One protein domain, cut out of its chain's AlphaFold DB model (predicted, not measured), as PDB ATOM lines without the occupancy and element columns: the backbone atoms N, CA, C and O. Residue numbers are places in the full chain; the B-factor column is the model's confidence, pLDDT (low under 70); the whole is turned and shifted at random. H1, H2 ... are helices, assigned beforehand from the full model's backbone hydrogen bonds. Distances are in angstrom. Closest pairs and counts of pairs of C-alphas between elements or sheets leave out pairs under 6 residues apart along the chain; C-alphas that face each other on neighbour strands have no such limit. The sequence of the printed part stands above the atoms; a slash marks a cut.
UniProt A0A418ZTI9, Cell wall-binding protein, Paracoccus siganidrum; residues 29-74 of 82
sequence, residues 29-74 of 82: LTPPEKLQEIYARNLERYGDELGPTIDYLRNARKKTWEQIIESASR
ATOM      1  N   LEU A  29      43.410  75.395 144.187       95.50
ATOM      2  CA  LEU A  29      44.314  76.278 143.446       95.50
ATOM      3  C   LEU A  29      44.608  75.755 142.028       95.50
ATOM      4  O   LEU A  29      45.241  76.452 141.238       95.50
ATOM      5  N   THR A  30      44.182  74.532 141.703       93.44
ATOM      6  CA  THR A  30      44.418  73.901 140.404       93.44
ATOM      7  C   THR A  30      43.474  74.491 139.348       93.44
ATOM      8  O   THR A  30      42.278  74.615 139.619       93.44
ATOM      9  N   PRO A  31      43.956  74.803 138.127       96.75
ATOM     10  CA  PRO A  31      43.096  75.239 137.029       96.75
ATOM     11  C   PRO A  31      41.926  74.267 136.778       96.75
ATOM     12  O   PRO A  31      42.151  73.053 136.816       96.75
ATOM     13  N   PRO A  32      40.704  74.756 136.481       96.19
ATOM     14  CA  PRO A  32      39.507  73.914 136.402       96.19
ATOM     15  C   PRO A  32      39.625  72.714 135.456       96.19
ATOM     16  O   PRO A  32      39.251  71.607 135.836       96.19
ATOM     17  N   GLU A  33      40.202  72.903 134.266       94.50
ATOM     18  CA  GLU A  33      40.402  71.821 133.288       94.50
ATOM     19  C   GLU A  33      41.289  70.707 133.861       94.50
ATOM     20  O   GLU A  33      40.942  69.526 133.829       94.50
ATOM     21  N   LYS A  34      42.396  71.087 134.508       93.69
ATOM     22  CA  LYS A  34      43.318  70.132 135.131       93.69
ATOM     23  C   LYS A  34      42.706  69.450 136.354       93.69
ATOM     24  O   LYS A  34      42.986  68.283 136.624       93.69
ATOM     25  N   LEU A  35      41.871  70.166 137.103       95.88
ATOM     26  CA  LEU A  35      41.161  69.614 138.251       95.88
ATOM     27  C   LEU A  35      40.164  68.528 137.823       95.88
ATOM     28  O   LEU A  35      40.102  67.480 138.465       95.88
ATOM     29  N   GLN A  36      39.445  68.743 136.717       96.19
ATOM     30  CA  GLN A  36      38.530  67.751 136.149       96.19
ATOM     31  C   GLN A  36      39.260  66.472 135.721       96.19
ATOM     32  O   GLN A  36      38.806  65.381 136.069       96.19
ATOM     33  N   GLU A  37      40.418  66.584 135.059       95.00
ATOM     34  CA  GLU A  37      41.259  65.419 134.729       95.00
ATOM     35  C   GLU A  37      41.639  64.616 135.984       95.00
ATOM     36  O   GLU A  37      41.539  63.386 136.012       95.00
ATOM     37  N   ILE A  38      42.048  65.311 137.052       93.56
ATOM     38  CA  ILE A  38      42.440  64.685 138.321       93.56
ATOM     39  C   ILE A  38      41.251  63.962 138.966       93.56
ATOM     40  O   ILE A  38      41.418  62.837 139.447       93.56
ATOM     41  N   TYR A  39      40.067  64.578 138.987       96.31
ATOM     42  CA  TYR A  39      38.858  63.981 139.556       96.31
ATOM     43  C   TYR A  39      38.387  62.761 138.780       96.31
ATOM     44  O   TYR A  39      38.177  61.716 139.397       96.31
ATOM     45  N   ALA A  40      38.322  62.847 137.450       96.31
ATOM     46  CA  ALA A  40      37.950  61.719 136.605       96.31
ATOM     47  C   ALA A  40      38.881  60.517 136.837       96.31
ATOM     48  O   ALA A  40      38.422  59.417 137.149       96.31
ATOM     49  N   ARG A  41      40.201  60.748 136.812       94.12
ATOM     50  CA  ARG A  41      41.205  59.704 137.069       94.12
ATOM     51  C   ARG A  41      41.085  59.120 138.479       94.12
ATOM     52  O   ARG A  41      41.282  57.919 138.673       94.12
ATOM     53  N   ASN A  42      40.841  59.942 139.499       95.38
ATOM     54  CA  ASN A  42      40.737  59.459 140.878       95.38
ATOM     55  C   ASN A  42      39.452  58.660 141.124       95.38
ATOM     56  O   ASN A  42      39.516  57.628 141.795       95.38
ATOM     57  N   LEU A  43      38.328  59.081 140.540       96.81
ATOM     58  CA  LEU A  43      37.083  58.316 140.547       96.81
ATOM     59  C   LEU A  43      37.269  56.953 139.885       96.81
ATOM     60  O   LEU A  43      36.938  55.942 140.495       96.81
ATOM     61  N   GLU A  44      37.871  56.910 138.696       95.38
ATOM     62  CA  GLU A  44      38.133  55.654 137.986       95.38
ATOM     63  C   GLU A  44      39.004  54.696 138.815       95.38
ATOM     64  O   GLU A  44      38.710  53.509 138.935       95.38
ATOM     65  N   ARG A  45      40.083  55.203 139.428       93.06
ATOM     66  CA  ARG A  45      41.060  54.348 140.123       93.06
ATOM     67  C   ARG A  45      40.675  53.972 141.549       93.06
ATOM     68  O   ARG A  45      41.105  52.920 142.030       93.06
ATOM     69  N   TYR A  46      39.968  54.848 142.255       93.75
ATOM     70  CA  TYR A  46      39.743  54.718 143.697       93.75
ATOM     71  C   TYR A  46      38.277  54.822 144.114       93.75
ATOM     72  O   TYR A  46      37.978  54.506 145.263       93.75
ATOM     73  N   GLY A  47      37.385  55.269 143.227       95.62
ATOM     74  CA  GLY A  47      35.995  55.575 143.570       95.62
ATOM     75  C   GLY A  47      35.830  56.829 144.438       95.62
ATOM     76  O   GLY A  47      34.795  56.991 145.070       95.62
ATOM     77  N   ASP A  48      36.845  57.698 144.503       96.44
ATOM     78  CA  ASP A  48      36.845  58.922 145.313       96.44
ATOM     79  C   ASP A  48      37.644  60.018 144.600       96.44
ATOM     80  O   ASP A  48      38.824  59.833 144.310       96.44
ATOM     81  N   GLU A  49      37.017  61.167 144.343       95.44
ATOM     82  CA  GLU A  49      37.605  62.294 143.595       95.44
ATOM     83  C   GLU A  49      38.890  62.843 144.229       95.44
ATOM     84  O   GLU A  49      39.814  63.303 143.549       95.44
ATOM     85  N   LEU A  50      38.998  62.781 145.554       94.31
ATOM     86  CA  LEU A  50      40.124  63.347 146.284       94.31
ATOM     87  C   LEU A  50      41.310  62.374 146.387       94.31
ATOM     88  O   LEU A  50      42.402  62.800 146.782       94.31
ATOM     89  N   GLY A  51      41.132  61.111 145.990       93.50
ATOM     90  CA  GLY A  51      42.147  60.061 146.019       93.50
ATOM     91  C   GLY A  51      41.765  58.893 146.939       93.50
ATOM     92  O   GLY A  51      40.658  58.837 147.459       93.50
ATOM     93  N   PRO A  52      42.672  57.941 147.208       95.62
ATOM     94  CA  PRO A  52      42.320  56.762 147.989       95.62
ATOM     95  C   PRO A  52      41.958  57.134 149.435       95.62
ATOM     96  O   PRO A  52      42.750  57.765 150.149       95.62
ATOM     97  N   THR A  53      40.783  56.697 149.888       97.12
ATOM     98  CA  THR A  53      40.368  56.796 151.295       97.12
ATOM     99  C   THR A  53      41.222  55.882 152.174       97.12
ATOM    100  O   THR A  53      41.858  54.939 151.690       97.12
ATOM    101  N   ILE A  54      41.253  56.133 153.485       97.75
ATOM    102  CA  ILE A  54      42.016  55.267 154.388       97.75
ATOM    103  C   ILE A  54      41.462  53.837 154.408       97.75
ATOM    104  O   ILE A  54      42.235  52.879 154.423       97.75
ATOM    105  N   ASP A  55      40.142  53.688 154.296       97.44
ATOM    106  CA  ASP A  55      39.489  52.384 154.225       97.44
ATOM    107  C   ASP A  55      39.817  51.669 152.916       97.44
ATOM    108  O   ASP A  55      40.084  50.471 152.932       97.44
ATOM    109  N   TYR A  56      39.914  52.382 151.789       97.44
ATOM    110  CA  TYR A  56      40.426  51.795 150.549       97.44
ATOM    111  C   TYR A  56      41.864  51.281 150.732       97.44
ATOM    112  O   TYR A  56      42.195  50.159 150.332       97.44
ATOM    113  N   LEU A  57      42.731  52.060 151.392       97.62
ATOM    114  CA  LEU A  57      44.114  51.654 151.654       97.62
ATOM    115  C   LEU A  57      44.200  50.417 152.564       97.62
ATOM    116  O   LEU A  57      45.007  49.524 152.298       97.62
ATOM    117  N   ARG A  58      43.363  50.337 153.602       98.00
ATOM    118  CA  ARG A  58      43.325  49.199 154.534       98.00
ATOM    119  C   ARG A  58      42.657  47.969 153.943       98.00
ATOM    120  O   ARG A  58      43.204  46.873 154.028       98.00
ATOM    121  N   ASN A  59      41.498  48.141 153.324       97.19
ATOM    122  CA  ASN A  59      40.600  47.041 153.005       97.19
ATOM    123  C   ASN A  59      40.799  46.532 151.580       97.19
ATOM    124  O   ASN A  59      40.855  45.316 151.392       97.19
ATOM    125  N   ALA A  60      40.963  47.425 150.599       96.25
ATOM    126  CA  ALA A  60      41.178  47.038 149.204       96.25
ATOM    127  C   ALA A  60      42.663  46.801 148.902       96.25
ATOM    128  O   ALA A  60      43.027  45.792 148.305       96.25
ATOM    129  N   ARG A  61      43.548  47.698 149.358       96.31
ATOM    130  CA  ARG A  61      45.000  47.603 149.106       96.31
ATOM    131  C   ARG A  61      45.774  46.807 150.156       96.31
ATOM    132  O   ARG A  61      46.971  46.610 149.968       96.31
ATOM    133  N   LYS A  62      45.119  46.381 151.244       98.06
ATOM    134  CA  LYS A  62      45.703  45.592 152.346       98.06
ATOM    135  C   LYS A  62      46.972  46.206 152.960       98.06
ATOM    136  O   LYS A  62      47.801  45.484 153.503       98.06
ATOM    137  N   LYS A  63      47.128  47.535 152.903       98.12
ATOM    138  CA  LYS A  63      48.280  48.216 153.512       98.12
ATOM    139  C   LYS A  63      48.219  48.126 155.026       98.12
ATOM    140  O   LYS A  63      47.140  48.315 155.578       98.12
ATOM    141  N   THR A  64      49.346  47.942 155.702       98.56
ATOM    142  CA  THR A  64      49.433  48.091 157.167       98.56
ATOM    143  C   THR A  64      49.305  49.556 157.593       98.56
ATOM    144  O   THR A  64      49.436  50.468 156.770       98.56
ATOM    145  N   TRP A  65      49.065  49.805 158.883       98.31
ATOM    146  CA  TRP A  65      49.033  51.169 159.420       98.31
ATOM    147  C   TRP A  65      50.369  51.886 159.212       98.31
ATOM    148  O   TRP A  65      50.395  53.036 158.789       98.31
ATOM    149  N   GLU A  66      51.478  51.176 159.381       98.06
ATOM    150  CA  GLU A  66      52.841  51.655 159.165       98.06
ATOM    151  C   GLU A  66      53.065  52.071 157.712       98.06
ATOM    152  O   GLU A  66      53.595  53.150 157.460       98.06
ATOM    153  N   GLN A  67      52.602  51.269 156.750       98.06
ATOM    154  CA  GLN A  67      52.677  51.617 155.328       98.06
ATOM    155  C   GLN A  67      51.808  52.832 154.983       98.06
ATOM    156  O   GLN A  67      52.141  53.596 154.074       98.06
ATOM    157  N   ILE A  68      50.682  53.024 155.676       97.94
ATOM    158  CA  ILE A  68      49.839  54.211 155.493       97.94
ATOM    159  C   ILE A  68      50.542  55.445 156.062       97.94
ATOM    160  O   ILE A  68      50.664  56.417 155.322       97.94
ATOM    161  N   ILE A  69      51.069  55.385 157.290       97.50
ATOM    162  CA  ILE A  69      51.870  56.452 157.926       97.50
ATOM    163  C   ILE A  69      53.012  56.895 157.010       97.50
ATOM    164  O   ILE A  69      53.186  58.081 156.729       97.50
ATOM    165  N   GLU A  70      53.772  55.920 156.523       95.62
ATOM    166  CA  GLU A  70      54.929  56.132 155.665       95.62
ATOM    167  C   GLU A  70      54.513  56.819 154.356       95.62
ATOM    168  O   GLU A  70      55.019  57.892 154.028       95.62
ATOM    169  N   SER A  71      53.486  56.300 153.673       93.38
ATOM    170  CA  SER A  71      52.988  56.916 152.438       93.38
ATOM    171  C   SER A  71      52.332  58.286 152.643       93.38
ATOM    172  O   SER A  71      52.389  59.127 151.744       93.38
ATOM    173  N   ALA A  72      51.726  58.530 153.809       94.31
ATOM    174  CA  ALA A  72      51.108  59.807 154.137       94.31
ATOM    175  C   ALA A  72      52.151  60.924 154.301       94.31
ATOM    176  O   ALA A  72      51.869  62.074 153.969       94.31
ATOM    177  N   SER A  73      53.362  60.552 154.730       89.38
ATOM    178  CA  SER A  73      54.481  61.455 155.021       89.38
ATOM    179  C   SER A  73      55.300  61.863 153.785       89.38
ATOM    180  O   SER A  73      56.160  62.734 153.879       89.38
ATOM    181  N   ARG A  74      55.063  61.247 152.618       87.38
ATOM    182  CA  ARG A  74      55.770  61.563 151.360       87.38
ATOM    183  C   ARG A  74      55.097  62.708 150.603       87.38
ATOM    184  O   ARG A  74      53.890  62.892 150.719       87.38
TER     185      ARG A  74
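What this domain is: This is residues 29 to 74 of the 82 residues of the protein "Cell wall-binding protein" of Paracoccus siganidrum (UniProt A0A418ZTI9). The longest helix, H1, makes one arm of an open, flat U; the short helix H2 lies at its base, and the short helix H3 makes the other arm, with an empty gap between H1 and H3. The link of residues 47 to 53 leads from H1 across to H2. The printed part has 46 residues, with three named helices in the order H1, H2, H3, no named strand, and the class all helix. It is loose, with a radius of gyration of the C-alphas of 12.4 A and spans of 35 by 21 by 10 A.

How they stand to each other: H1, residues 32 to 46, touches no helix. It is close to H2, residues 54 to 60, but not clearly touching: the closest C-alphas, those of Tyr 46 and Tyr 56, are 7.5 A apart. H1 and H2 run the same way at a steep tilt of 42 degrees. H2 and H3, residues 65 to 72, only just touch, with 3 pairs of C-alphas within 8 A; the closest are those of Leu 57 and Ile 68, at 7.4 A. They run opposite ways at a steep tilt of 59 degrees. H1 and H3 are apart. In H1, H2 and H3 every O i to N i+4 pair is within hydrogen-bond range.

Where its parts are: H1 begins at C-alpha 32 (39.507, 73.914, 136.402) and ends at C-alpha 46 (39.743, 54.718, 143.697), 20.5 A from first to last C-alpha. H2 measures 9.8 A from C-alpha 54 to C-alpha 60. H3 measures 10.3 A from C-alpha 65 to C-alpha 72 (51.108, 59.807, 154.137).

The domain as a whole: The two C-alphas farthest apart, those of Glu 33 and Glu 66, are 35.1 A apart. The printed part has no cut. The link from H1 to H2 is short, and that from H2 to H3 is tight. The mean pLDDT of the printed part is 95.7, and no printed residue is under 70.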